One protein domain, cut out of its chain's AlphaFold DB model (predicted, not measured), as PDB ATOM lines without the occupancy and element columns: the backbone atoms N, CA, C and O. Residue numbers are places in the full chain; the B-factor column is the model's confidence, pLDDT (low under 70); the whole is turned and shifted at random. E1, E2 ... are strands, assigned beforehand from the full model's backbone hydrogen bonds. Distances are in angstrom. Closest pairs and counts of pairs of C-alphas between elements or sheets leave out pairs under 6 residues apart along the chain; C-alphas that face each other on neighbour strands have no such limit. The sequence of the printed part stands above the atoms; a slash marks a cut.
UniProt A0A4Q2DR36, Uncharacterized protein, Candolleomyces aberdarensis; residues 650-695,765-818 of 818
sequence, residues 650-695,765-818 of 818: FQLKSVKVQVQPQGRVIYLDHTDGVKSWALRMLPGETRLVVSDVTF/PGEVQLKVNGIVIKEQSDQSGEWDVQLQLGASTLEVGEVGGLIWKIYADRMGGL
ATOM      1  N   PHE A 650     103.015 242.888 216.165       61.38
ATOM      2  CA  PHE A 650     103.073 244.320 216.460       61.38
ATOM      3  C   PHE A 650     103.962 245.033 215.433       61.38
ATOM      4  O   PHE A 650     105.071 244.596 215.125       61.38
ATOM      5  N   GLN A 651     103.467 246.138 214.868       68.12
ATOM      6  CA  GLN A 651     104.253 246.974 213.962       68.12
ATOM      7  C   GLN A 651     104.989 248.049 214.771       68.12
ATOM      8  O   GLN A 651     104.379 248.726 215.599       68.12
ATOM      9  N   LEU A 652     106.287 248.210 214.515       74.12
ATOM     10  CA  LEU A 652     107.086 249.331 215.013       74.12
ATOM     11  C   LEU A 652     106.478 250.672 214.564       74.12
ATOM     12  O   LEU A 652     105.991 250.785 213.436       74.12
ATOM     13  N   LYS A 653     106.502 251.660 215.460       78.69
ATOM     14  CA  LYS A 653     106.041 253.036 215.236       78.69
ATOM     15  C   LYS A 653     107.230 253.967 215.032       78.69
ATOM     16  O   LYS A 653     107.277 254.648 214.018       78.69
ATOM     17  N   SER A 654     108.195 253.942 215.949       80.88
ATOM     18  CA  SER A 654     109.444 254.693 215.834       80.88
ATOM     19  C   SER A 654     110.620 253.949 216.472       80.88
ATOM     20  O   SER A 654     110.435 253.093 217.340       80.88
ATOM     21  N   VAL A 655     111.830 254.272 216.014       84.25
ATOM     22  CA  VAL A 655     113.116 253.820 216.560       84.25
ATOM     23  C   VAL A 655     114.094 254.990 216.507       84.25
ATOM     24  O   VAL A 655     114.249 255.620 215.460       84.25
ATOM     25  N   LYS A 656     114.794 255.269 217.605       84.75
ATOM     26  CA  LYS A 656     115.830 256.305 217.679       84.75
ATOM     27  C   LYS A 656     117.212 255.669 217.584       84.75
ATOM     28  O   LYS A 656     117.482 254.628 218.178       84.75
ATOM     29  N   VAL A 657     118.089 256.303 216.818       86.12
ATOM     30  CA  VAL A 657     119.441 255.824 216.525       86.12
ATOM     31  C   VAL A 657     120.412 256.985 216.706       86.12
ATOM     32  O   VAL A 657     120.449 257.900 215.886       86.12
ATOM     33  N   GLN A 658     121.200 256.976 217.780       82.75
ATOM     34  CA  GLN A 658     122.191 258.014 218.051       82.75
ATOM     35  C   GLN A 658     123.595 257.576 217.634       82.75
ATOM     36  O   GLN A 658     124.132 256.579 218.115       82.75
ATOM     37  N   VAL A 659     124.215 258.364 216.758       84.81
ATOM     38  CA  VAL A 659     125.556 258.116 216.232       84.81
ATOM     39  C   VAL A 659     126.616 258.786 217.112       84.81
ATOM     40  O   VAL A 659     126.642 260.007 217.265       84.81
ATOM     41  N   GLN A 660     127.527 257.997 217.687       75.12
ATOM     42  CA  GLN A 660     128.594 258.485 218.573       75.12
ATOM     43  C   GLN A 660     129.984 258.429 217.903       75.12
ATOM     44  O   GLN A 660     130.246 257.523 217.101       75.12
ATOM     45  N   PRO A 661     130.910 259.360 218.229       62.41
ATOM     46  CA  PRO A 661     130.871 260.306 219.352       62.41
ATOM     47  C   PRO A 661     130.289 261.689 219.015       62.41
ATOM     48  O   PRO A 661     130.214 262.532 219.899       62.41
ATOM     49  N   GLN A 662     129.880 261.945 217.766       66.31
ATOM     50  CA  GLN A 662     129.359 263.259 217.350       66.31
ATOM     51  C   GLN A 662     127.930 263.547 217.860       66.31
ATOM     52  O   GLN A 662     127.451 264.668 217.730       66.31
ATOM     53  N   GLY A 663     127.256 262.559 218.459       69.19
ATOM     54  CA  GLY A 663     125.962 262.709 219.136       69.19
ATOM     55  C   GLY A 663     124.754 262.815 218.202       69.19
ATOM     56  O   GLY A 663     123.642 263.027 218.682       69.19
ATOM     57  N   ARG A 664     124.957 262.660 216.889       75.44
ATOM     58  CA  ARG A 664     123.959 262.848 215.829       75.44
ATOM     59  C   ARG A 664     122.797 261.866 215.989       75.44
ATOM     60  O   ARG A 664     122.959 260.676 215.741       75.44
ATOM     61  N   VAL A 665     121.631 262.356 216.407       79.62
ATOM     62  CA  VAL A 665     120.413 261.543 216.558       79.62
ATOM     63  C   VAL A 665     119.692 261.427 215.217       79.62
ATOM     64  O   VAL A 665     119.603 262.395 214.465       79.62
ATOM     65  N   ILE A 666     119.175 260.236 214.928       80.06
ATOM     66  CA  ILE A 666     118.357 259.932 213.759       80.06
ATOM     67  C   ILE A 666     117.111 259.207 214.257       80.06
ATOM     68  O   ILE A 666     117.209 258.154 214.884       80.06
ATOM     69  N   TYR A 667     115.948 259.783 213.982       80.50
ATOM     70  CA  TYR A 667     114.661 259.155 214.241       80.50
ATOM     71  C   TYR A 667     114.216 258.433 212.972       80.50
ATOM     72  O   TYR A 667     114.277 259.002 211.884       80.50
ATOM     73  N   LEU A 668     113.820 257.174 213.120       82.19
ATOM     74  CA  LEU A 668     113.227 256.348 212.076       82.19
ATOM     75  C   LEU A 668     111.754 256.184 212.446       82.19
ATOM     76  O   LEU A 668     111.472 255.725 213.555       82.19
ATOM     77  N   ASP A 669     110.829 256.555 211.565       75.88
ATOM     78  CA  ASP A 669     109.392 256.488 211.849       75.88
ATOM     79  C   ASP A 669     108.659 255.659 210.786       75.88
ATOM     80  O   ASP A 669     109.022 255.626 209.612       75.88
ATOM     81  N   HIS A 670     107.605 254.960 211.197       72.62
ATOM     82  CA  HIS A 670     106.752 254.178 210.310       72.62
ATOM     83  C   HIS A 670     106.047 255.036 209.247       72.62
ATOM     84  O   HIS A 670     105.631 254.493 208.219       72.62
ATOM     85  N   THR A 671     105.902 256.346 209.489       66.00
ATOM     86  CA  THR A 671     105.354 257.316 208.532       66.00
ATOM     87  C   THR A 671     106.229 257.493 207.294       66.00
ATOM     88  O   THR A 671     105.681 257.770 206.232       66.00
ATOM     89  N   ASP A 672     107.540 257.217 207.371       67.75
ATOM     90  CA  ASP A 672     108.439 257.188 206.204       67.75
ATOM     91  C   ASP A 672     107.993 256.147 205.150       67.75
ATOM     92  O   ASP A 672     108.514 256.118 204.035       67.75
ATOM     93  N   GLY A 673     107.115 255.197 205.513       59.09
ATOM     94  CA  GLY A 673     106.667 254.067 204.682       59.09
ATOM     95  C   GLY A 673     107.748 253.002 204.418       59.09
ATOM     96  O   GLY A 673     107.445 251.846 204.101       59.09
ATOM     97  N   VAL A 674     109.008 253.389 204.593       57.88
ATOM     98  CA  VAL A 674     110.228 252.590 204.530       57.88
ATOM     99  C   VAL A 674     110.318 251.635 205.731       57.88
ATOM    100  O   VAL A 674     109.774 251.869 206.804       57.88
ATOM    101  N   LYS A 675     110.997 250.500 205.530       70.94
ATOM    102  CA  LYS A 675     111.374 249.536 206.589       70.94
ATOM    103  C   LYS A 675     112.871 249.194 206.554       70.94
ATOM    104  O   LYS A 675     113.291 248.204 207.143       70.94
ATOM    105  N   SER A 676     113.639 249.976 205.797       77.25
ATOM    106  CA  SER A 676     115.007 249.707 205.348       77.25
ATOM    107  C   SER A 676     115.746 251.029 205.105       77.25
ATOM    108  O   SER A 676     115.794 251.511 203.973       77.25
ATOM    109  N   TRP A 677     116.308 251.630 206.151       81.31
ATOM    110  CA  TRP A 677     117.037 252.901 206.057       81.31
ATOM    111  C   TRP A 677     118.518 252.671 205.741       81.31
ATOM    112  O   TRP A 677     119.092 251.654 206.132       81.31
ATOM    113  N   ALA A 678     119.156 253.623 205.059       78.25
ATOM    114  CA  ALA A 678     120.591 253.601 204.775       78.25
ATOM    115  C   ALA A 678     121.284 254.778 205.475       78.25
ATOM    116  O   ALA A 678     120.992 255.939 205.194       78.25
ATOM    117  N   LEU A 679     122.216 254.472 206.374       81.50
ATOM    118  CA  LEU A 679     122.923 255.435 207.212       81.50
ATOM    119  C   LEU A 679     124.411 255.423 206.863       81.50
ATOM    120  O   LEU A 679     125.088 254.430 207.091       81.50
ATOM    121  N   ARG A 680     124.963 256.534 206.369       80.06
ATOM    122  CA  ARG A 680     126.423 256.699 206.312       80.06
ATOM    123  C   ARG A 680     126.945 257.315 207.608       80.06
ATOM    124  O   ARG A 680     126.439 258.349 208.052       80.06
ATOM    125  N   MET A 681     127.975 256.694 208.175       77.62
ATOM    126  CA  MET A 681     128.756 257.251 209.279       77.62
ATOM    127  C   MET A 681     129.769 258.263 208.724       77.62
ATOM    128  O   MET A 681     130.378 258.038 207.674       77.62
ATOM    129  N   LEU A 682     129.960 259.368 209.433       77.88
ATOM    130  CA  LEU A 682     130.957 260.395 209.160       77.88
ATOM    131  C   LEU A 682     132.341 259.971 209.690       77.88
ATOM    132  O   LEU A 682     132.432 259.120 210.581       77.88
ATOM    133  N   PRO A 683     133.445 260.554 209.185       67.31
ATOM    134  CA  PRO A 683     134.783 260.268 209.699       67.31
ATOM    135  C   PRO A 683     134.876 260.535 211.208       67.31
ATOM    136  O   PRO A 683     134.635 261.647 211.674       67.31
ATOM    137  N   GLY A 684     135.221 259.496 211.971       65.56
ATOM    138  CA  GLY A 684     135.290 259.536 213.435       65.56
ATOM    139  C   GLY A 684     134.038 259.030 214.161       65.56
ATOM    140  O   GLY A 684     134.143 258.697 215.337       65.56
ATOM    141  N   GLU A 685     132.891 258.881 213.493       80.56
ATOM    142  CA  GLU A 685     131.737 258.163 214.048       80.56
ATOM    143  C   GLU A 685     132.008 256.643 214.075       80.56
ATOM    144  O   GLU A 685     132.580 256.065 213.141       80.56
ATOM    145  N   THR A 686     131.653 255.971 215.180       77.50
ATOM    146  CA  THR A 686     132.029 254.559 215.404       77.50
ATOM    147  C   THR A 686     130.954 253.664 216.020       77.50
ATOM    148  O   THR A 686     130.993 252.454 215.783       77.50
ATOM    149  N   ARG A 687     130.009 254.224 216.784       80.19
ATOM    150  CA  ARG A 687     128.948 253.480 217.482       80.19
ATOM    151  C   ARG A 687     127.572 254.003 217.104       80.19
ATOM    152  O   ARG A 687     127.437 255.190 216.803       80.19
ATOM    153  N   LEU A 688     126.580 253.123 217.174       82.12
ATOM    154  CA  LEU A 688     125.163 253.466 217.187       82.12
ATOM    155  C   LEU A 688     124.566 253.009 218.512       82.12
ATOM    156  O   LEU A 688     124.582 251.815 218.787       82.12
ATOM    157  N   VAL A 689     124.005 253.928 219.291       83.00
ATOM    158  CA  VAL A 689     123.078 253.564 220.367       83.00
ATOM    159  C   VAL A 689     121.679 253.531 219.764       83.00
ATOM    160  O   VAL A 689     121.259 254.506 219.139       83.00
ATOM    161  N   VAL A 690     120.984 252.404 219.894       83.12
ATOM    162  CA  VAL A 690     119.574 252.269 219.497       83.12
ATOM    163  C   VAL A 690     118.717 252.338 220.755       83.12
ATOM    164  O   VAL A 690     118.996 251.606 221.704       83.12
ATOM    165  N   SER A 691     117.694 253.193 220.760       80.12
ATOM    166  CA  SER A 691     116.749 253.348 221.875       80.12
ATOM    167  C   SER A 691     115.395 253.922 221.427       80.12
ATOM    168  O   SER A 691     115.098 253.937 220.228       80.12
ATOM    169  N   ASP A 692     114.532 254.304 222.378       74.94
ATOM    170  CA  ASP A 692     113.157 254.800 222.179       74.94
ATOM    171  C   ASP A 692     112.340 253.977 221.152       74.94
ATOM    172  O   ASP A 692     111.663 254.518 220.275       74.94
ATOM    173  N   VAL A 693     112.429 252.642 221.233       78.12
ATOM    174  CA  VAL A 693     111.734 251.711 220.327       78.12
ATOM    175  C   VAL A 693     110.256 251.605 220.713       78.12
ATOM    176  O   VAL A 693     109.910 250.956 221.700       78.12
ATOM    177  N   THR A 694     109.367 252.201 219.916       74.25
ATOM    178  CA  THR A 694     107.914 252.201 220.173       74.25
ATOM    179  C   THR A 694     107.133 251.375 219.144       74.25
ATOM    180  O   THR A 694     107.573 251.170 218.011       74.25
ATOM    181  N   PHE A 695     105.938 250.902 219.517       76.62
ATOM    182  CA  PHE A 695     105.054 250.101 218.656       76.62
ATOM    183  C   PHE A 695     103.693 250.774 218.463       76.62
ATOM    184  O   PHE A 695     103.129 251.331 219.400       76.62
ATOM    185  N   PRO A 765     102.985 243.760 224.101       53.72
ATOM    186  CA  PRO A 765     104.007 243.669 223.061       53.72
ATOM    187  C   PRO A 765     105.098 242.678 223.492       53.72
ATOM    188  O   PRO A 765     105.396 242.557 224.687       53.72
ATOM    189  N   GLY A 766     105.640 241.928 222.534       58.59
ATOM    190  CA  GLY A 766     106.711 240.970 222.771       58.59
ATOM    191  C   GLY A 766     108.061 241.622 223.072       58.59
ATOM    192  O   GLY A 766     108.250 242.829 222.937       58.59
ATOM    193  N   GLU A 767     109.015 240.784 223.472       64.56
ATOM    194  CA  GLU A 767     110.406 241.171 223.724       64.56
ATOM    195  C   GLU A 767     111.029 241.804 222.465       64.56
ATOM    196  O   GLU A 767     110.869 241.289 221.349       64.56
ATOM    197  N   VAL A 768     111.717 242.938 222.633       71.31
ATOM    198  CA  VAL A 768     112.362 243.660 221.528       71.31
ATOM    199  C   VAL A 768     113.707 243.012 221.226       71.31
ATOM    200  O   VAL A 768     114.559 242.869 222.096       71.31
ATOM    201  N   GLN A 769     113.909 242.630 219.969       76.38
ATOM    202  CA  GLN A 769     115.106 241.947 219.511       76.38
ATOM    203  C   GLN A 769     115.867 242.815 218.511       76.38
ATOM    204  O   GLN A 769     115.475 242.938 217.349       76.38
ATOM    205  N   LEU A 770     117.002 243.356 218.955       77.06
ATOM    206  CA  LEU A 770     118.010 243.922 218.068       77.06
ATOM    207  C   LEU A 770     118.942 242.813 217.559       77.06
ATOM    208  O   LEU A 770     119.508 242.040 218.336       77.06
ATOM    209  N   LYS A 771     119.139 242.756 216.245       77.31
ATOM    210  CA  LYS A 771     120.185 241.967 215.586       77.31
ATOM    211  C   LYS A 771     121.161 242.882 214.879       77.31
ATOM    212  O   LYS A 771     120.771 243.928 214.376       77.31
ATOM    213  N   VAL A 772     122.410 242.454 214.755       76.81
ATOM    214  CA  VAL A 772     123.404 243.108 213.901       76.81
ATOM    215  C   VAL A 772     124.096 242.039 213.075       76.81
ATOM    216  O   VAL A 772     124.650 241.080 213.611       76.81
ATOM    217  N   ASN A 773     123.979 242.155 211.752       72.94
ATOM    218  CA  ASN A 773     124.361 241.128 210.780       72.94
ATOM    219  C   ASN A 773     123.768 239.739 211.127       72.94
ATOM    220  O   ASN A 773     124.428 238.713 210.990       72.94
ATOM    221  N   GLY A 774     122.524 239.720 211.627       61.66
ATOM    222  CA  GLY A 774     121.795 238.517 212.060       61.66
ATOM    223  C   GLY A 774     122.075 238.045 213.496       61.66
ATOM    224  O   GLY A 774     121.287 237.270 214.038       61.66
ATOM    225  N   ILE A 775     123.139 238.528 214.149       70.88
ATOM    226  CA  ILE A 775     123.496 238.158 215.528       70.88
ATOM    227  C   ILE A 775     122.654 238.980 216.507       70.88
ATOM    228  O   ILE A 775     122.711 240.206 216.473       70.88
ATOM    229  N   VAL A 776     121.896 238.324 217.392       73.12
ATOM    230  CA  VAL A 776     121.116 239.002 218.444       73.12
ATOM    231  C   VAL A 776     122.057 239.667 219.449       73.12
ATOM    232  O   VAL A 776     122.874 238.987 220.073       73.12
ATOM    233  N   ILE A 777     121.914 240.979 219.628       75.69
ATOM    234  CA  ILE A 777     122.595 241.742 220.678       75.69
ATOM    235  C   ILE A 777     121.667 241.818 221.892       75.69
ATOM    236  O   ILE A 777     120.462 242.032 221.757       75.69
ATOM    237  N   LYS A 778     122.228 241.609 223.085       66.06
ATOM    238  CA  LYS A 778     121.490 241.760 224.342       66.06
ATOM    239  C   LYS A 778     121.406 243.231 224.736       66.06
ATOM    240  O   LYS A 778     122.354 243.979 224.521       66.06
ATOM    241  N   GLU A 779     120.271 243.590 225.318       71.56
ATOM    242  CA  GLU A 779     120.019 244.866 225.988       71.56
ATOM    243  C   GLU A 779     121.116 245.173 227.020       71.56
ATOM    244  O   GLU A 779     121.673 244.257 227.640       71.56
ATOM    245  N   GLN A 780     121.466 246.451 227.170       67.38
ATOM    246  CA  GLN A 780     122.552 246.863 228.056       67.38
ATOM    247  C   GLN A 780     122.122 246.736 229.528       67.38
ATOM    248  O   GLN A 780     121.055 247.196 229.916       67.38
ATOM    249  N   SER A 781     122.954 246.117 230.372       47.31
ATOM    250  CA  SER A 781     122.575 245.722 231.746       47.31
ATOM    251  C   SER A 781     122.207 246.873 232.688       47.31
ATOM    252  O   SER A 781     121.628 246.630 233.745       47.31
ATOM    253  N   ASP A 782     122.564 248.099 232.310       54.38
ATOM    254  CA  ASP A 782     122.596 249.259 233.196       54.38
ATOM    255  C   ASP A 782     121.508 250.293 232.834       54.38
ATOM    256  O   ASP A 782     121.214 251.173 233.643       54.38
ATOM    257  N   GLN A 783     120.902 250.192 231.638       55.41
ATOM    258  CA  GLN A 783     119.783 251.022 231.165       55.41
ATOM    259  C   GLN A 783     118.868 250.188 230.254       55.41
ATOM    260  O   GLN A 783     119.309 249.676 229.227       55.41
ATOM    261  N   SER A 784     117.595 250.043 230.633       55.41
ATOM    262  CA  SER A 784     116.630 249.235 229.877       55.41
ATOM    263  C   SER A 784     116.098 249.992 228.656       55.41
ATOM    264  O   SER A 784     115.860 251.196 228.725       55.41
ATOM    265  N   GLY A 785     115.910 249.281 227.544       64.00
ATOM    266  CA  GLY A 785     115.498 249.841 226.255       64.00
ATOM    267  C   GLY A 785     116.627 250.427 225.395       64.00
ATOM    268  O   GLY A 785     116.330 250.951 224.320       64.00
ATOM    269  N   GLU A 786     117.894 250.329 225.820       73.38
ATOM    270  CA  GLU A 786     119.063 250.784 225.051       73.38
ATOM    271  C   GLU A 786     119.992 249.630 224.619       73.38
ATOM    272  O   GLU A 786     120.215 248.648 225.339       73.38
ATOM    273  N   TRP A 787     120.594 249.789 223.435       80.56
ATOM    274  CA  TRP A 787     121.603 248.885 222.874       80.56
ATOM    275  C   TRP A 787     122.770 249.678 222.242       80.56
ATOM    276  O   TRP A 787     122.608 250.229 221.151       80.56
ATOM    277  N   ASP A 788     123.960 249.703 222.866       79.56
ATOM    278  CA  ASP A 788     125.197 250.207 222.225       79.56
ATOM    279  C   ASP A 788     125.746 249.187 221.210       79.56
ATOM    280  O   ASP A 788     126.135 248.063 221.544       79.56
ATOM    281  N   VAL A 789     125.805 249.599 219.944       78.94
ATOM    282  CA  VAL A 789     126.357 248.838 218.826       78.94
ATOM    283  C   VAL A 789     127.629 249.503 218.301       78.94
ATOM    284  O   VAL A 789     127.605 250.413 217.465       78.94
ATOM    285  N   GLN A 790     128.780 248.961 218.696       77.44
ATOM    286  CA  GLN A 790     130.069 249.285 218.085       77.44
ATOM    287  C   GLN A 790     130.158 248.699 216.664       77.44
ATOM    288  O   GLN A 790     130.447 247.517 216.477       77.44
ATOM    289  N   LEU A 791     129.952 249.538 215.645       74.62
ATOM    290  CA  LEU A 791     130.037 249.117 214.245       74.62
ATOM    291  C   LEU A 791     131.483 248.861 213.815       74.62
ATOM    292  O   LEU A 791     132.388 249.655 214.097       74.62
ATOM    293  N   GLN A 792     131.694 247.783 213.062       66.69
ATOM    294  CA  GLN A 792     132.956 247.536 212.363       66.69
ATOM    295  C   GLN A 792     133.059 248.400 211.096       66.69
ATOM    296  O   GLN A 792     132.098 249.054 210.701       66.69
ATOM    297  N   LEU A 793     134.245 248.453 210.487       62.59
ATOM    298  CA  LEU A 793     134.487 249.232 209.269       62.59
ATOM    299  C   LEU A 793     133.814 248.569 208.055       62.59
ATOM    300  O   LEU A 793     133.978 247.371 207.834       62.59
ATOM    301  N   GLY A 794     133.101 249.361 207.255       64.00
ATOM    302  CA  GLY A 794     132.248 248.902 206.156       64.00
ATOM    303  C   GLY A 794     130.759 248.876 206.517       64.00
ATOM    304  O   GLY A 794     130.326 249.498 207.487       64.00
ATOM    305  N   ALA A 795     129.962 248.175 205.710       73.56
ATOM    306  CA  ALA A 795     128.514 248.097 205.880       73.56
ATOM    307  C   ALA A 795     128.110 247.062 206.945       73.56
ATOM    308  O   ALA A 795     128.495 245.897 206.874       73.56
ATOM    309  N   SER A 796     127.282 247.487 207.897       79.00
ATOM    310  CA  SER A 796     126.637 246.652 208.913       79.00
ATOM    311  C   SER A 796     125.120 246.793 208.805       79.00
ATOM    312  O   SER A 796     124.614 247.903 208.678       79.00
ATOM    313  N   THR A 797     124.381 245.688 208.869       83.06
ATOM    314  CA  THR A 797     122.910 245.704 208.877       83.06
ATOM    315  C   THR A 797     122.416 245.492 210.299       83.06
ATOM    316  O   THR A 797     122.561 244.394 210.835       83.06
ATOM    317  N   LEU A 798     121.835 246.519 210.912       81.69
ATOM    318  CA  LEU A 798     121.083 246.376 212.154       81.69
ATOM    319  C   LEU A 798     119.644 245.994 211.795       81.69
ATOM    320  O   LEU A 798     119.096 246.515 210.825       81.69
ATOM    321  N   GLU A 799     119.033 245.091 212.554       83.06
ATOM    322  CA  GLU A 799     117.638 244.689 212.383       83.06
ATOM    323  C   GLU A 799     116.897 244.816 213.720       83.06
ATOM    324  O   GLU A 799     117.295 244.191 214.699       83.06
ATOM    325  N   VAL A 800     115.836 245.621 213.769       82.06
ATOM    326  CA  VAL A 800     115.080 245.964 214.988       82.06
ATOM    327  C   VAL A 800     113.664 245.406 214.875       82.06
ATOM    328  O   VAL A 800     113.030 245.593 213.838       82.06
ATOM    329  N   GLY A 801     113.130 244.748 215.907       77.50
ATOM    330  CA  GLY A 801     111.711 244.372 215.938       77.50
ATOM    331  C   GLY A 801     111.313 243.402 217.046       77.50
ATOM    332  O   GLY A 801     112.148 242.910 217.797       77.50
ATOM    333  N   GLU A 802     110.015 243.122 217.137       77.94
ATOM    334  CA  GLU A 802     109.450 242.094 218.023       77.94
ATOM    335  C   GLU A 802     109.943 240.689 217.618       77.94
ATOM    336  O   GLU A 802     110.056 240.380 216.426       77.94
ATOM    337  N   VAL A 803     110.209 239.805 218.591       64.56
ATOM    338  CA  VAL A 803     110.598 238.404 218.325       64.56
ATOM    339  C   VAL A 803     109.526 237.679 217.498       64.56
ATOM    340  O   VAL A 803     108.460 237.328 217.994       64.56
ATOM    341  N   GLY A 804     109.829 237.418 216.221       55.12
ATOM    342  CA  GLY A 804     108.898 236.793 215.270       55.12
ATOM    343  C   GLY A 804     107.874 237.753 214.646       55.12
ATOM    344  O   GLY A 804     106.984 237.300 213.926       55.12
ATOM    345  N   GLY A 805     107.996 239.058 214.905       60.22
ATOM    346  CA  GLY A 805     107.176 240.122 214.329       60.22
ATOM    347  C   GLY A 805     107.725 240.688 213.014       60.22
ATOM    348  O   GLY A 805     108.520 240.063 212.309       60.22
ATOM    349  N   LEU A 806     107.291 241.907 212.680       59.34
ATOM    350  CA  LEU A 806     107.810 242.678 211.549       59.34
ATOM    351  C   LEU A 806     109.091 243.418 211.955       59.34
ATOM    352  O   LEU A 806     109.093 244.173 212.922       59.34
ATOM    353  N   ILE A 807     110.160 243.214 211.185       77.38
ATOM    354  CA  ILE A 807     111.509 243.700 211.499       77.38
ATOM    355  C   ILE A 807     111.890 244.845 210.547       77.38
ATOM    356  O   ILE A 807     111.694 244.744 209.333       77.38
ATOM    357  N   TRP A 808     112.439 245.925 211.097       82.88
ATOM    358  CA  TRP A 808     113.039 247.054 210.381       82.88
ATOM    359  C   TRP A 808     114.539 246.851 210.199       82.88
ATOM    360  O   TRP A 808     115.188 246.301 211.083       82.88
ATOM    361  N   LYS A 809     115.111 247.316 209.084       82.31
ATOM    362  CA  LYS A 809     116.543 247.202 208.777       82.31
ATOM    363  C   LYS A 809     117.212 248.567 208.657       82.31
ATOM    364  O   LYS A 809     116.630 249.512 208.132       82.31
ATOM    365  N   ILE A 810     118.455 248.656 209.118       85.75
ATOM    366  CA  ILE A 810     119.271 249.870 209.101       85.75
ATOM    367  C   ILE A 810     120.648 249.489 208.557       85.75
ATOM    368  O   ILE A 810     121.432 248.814 209.222       85.75
ATOM    369  N   TYR A 811     120.935 249.898 207.326       82.38
ATOM    370  CA  TYR A 811     122.196 249.642 206.640       82.38
ATOM    371  C   TYR A 811     123.192 250.755 206.977       82.38
ATOM    372  O   TYR A 811     123.213 251.798 206.323       82.38
ATOM    373  N   ALA A 812     123.991 250.545 208.021       81.81
ATOM    374  CA  ALA A 812     124.970 251.500 208.516       81.81
ATOM    375  C   ALA A 812     126.355 251.288 207.867       81.81
ATOM    376  O   ALA A 812     127.031 250.291 208.120       81.81
ATOM    377  N   ASP A 813     126.779 252.227 207.024       78.69
ATOM    378  CA  ASP A 813     128.040 252.243 206.272       78.69
ATOM    379  C   ASP A 813     129.111 253.046 207.029       78.69
ATOM    380  O   ASP A 813     129.130 254.283 206.986       78.69
ATOM    381  N   ARG A 814     130.001 252.347 207.750       75.62
ATOM    382  CA  ARG A 814     131.111 252.954 208.499       75.62
ATOM    383  C   ARG A 814     132.376 253.035 207.651       75.62
ATOM    384  O   ARG A 814     133.251 252.168 207.714       75.62
ATOM    385  N   MET A 815     132.502 254.118 206.892       65.12
ATOM    386  CA  MET A 815     133.717 254.421 206.137       65.12
ATOM    387  C   MET A 815     134.913 254.656 207.074       65.12
ATOM    388  O   MET A 815     134.825 255.404 208.047       65.12
ATOM    389  N   GLY A 816     136.049 254.023 206.770       51.41
ATOM    390  CA  GLY A 816     137.318 254.324 207.436       51.41
ATOM    391  C   GLY A 816     137.826 255.710 207.040       51.41
ATOM    392  O   GLY A 816     137.749 256.077 205.868       51.41
ATOM    393  N   GLY A 817     138.333 256.466 208.015       47.19
ATOM    394  CA  GLY A 817     139.037 257.721 207.749       47.19
ATOM    395  C   GLY A 817     140.338 257.487 206.976       47.19
ATOM    396  O   GLY A 817     140.955 256.427 207.110       47.19
ATOM    397  N   LEU A 818     140.712 258.483 206.170       40.19
ATOM    398  CA  LEU A 818     142.053 258.649 205.599       40.19
ATOM    399  C   LEU A 818     142.991 259.300 206.624       40.19
ATOM    400  O   LEU A 818     142.478 260.121 207.417       40.19
TER     401      LEU A 818
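This is residues 650 to 695 and 765 to 818 of the 818 residues of an uncharacterized protein of Candolleomyces aberdarensis (UniProt A0A4Q2DR36). Two strongly twisted sheets lie face to face as a sandwich, the five strands E3 E9 E8 E5 E6 over the four strands E2 E1 E4 E7, their strands 18 degrees apart. The 100 printed residues hold nine named strands, E1 to E9 along the chain, and no named helix: all strand, the larger sheet mixed, the smaller antiparallel. The whole is compact, with a radius of gyration of the C-alphas of 12.9 A, and spans 44 by 32 by 23 A.

Begin at E8, residues 794 to 802, and E9, residues 807 to 814, a hairpin with N 798 and O 810 within hydrogen-bond range at 2.9 A. Edge strand E3, residues 676 to 681, is parallel to E9; look at N 679 and O 811, 2.9 A. E5, residues 768 to 772, is antiparallel to E8, with N 771 and O 799 at 2.8 A. Edge strand E6, residues 775 to 777, forms a hairpin with E5, with N 777 and O 770 at 2.9 A. In the other sheet, inner strands E1, residues 652 to 660, and E4, residues 687 to 695, are antiparallel, with N 656 and O 691 at 3.0 A. E2, residues 664 to 669, forms a hairpin with E1, with N 657 and O 666 at 2.8 A. E7, residues 787 to 790, is antiparallel to E4, with N 688 and O 789 at 2.9 A. Between the sheets, the closest C-alphas of E1 and E8 are those of Leu 652 and Gly 801, 6.8 A.

Find C-alpha 652 at (107.086, 249.331, 215.013); from there E1 runs 23.6 A. E4 runs 24.2 A, E8 26.6 A, and E9 21.9 A to C-alpha 814 at (131.111, 252.954, 208.499).

Residues 696 to 764 are not printed; C-alphas 695 and 765 are 7.9 A apart. Of the links printed whole, none is long. Confidence is low, under 70, in 33 residues, among them 780 to 785.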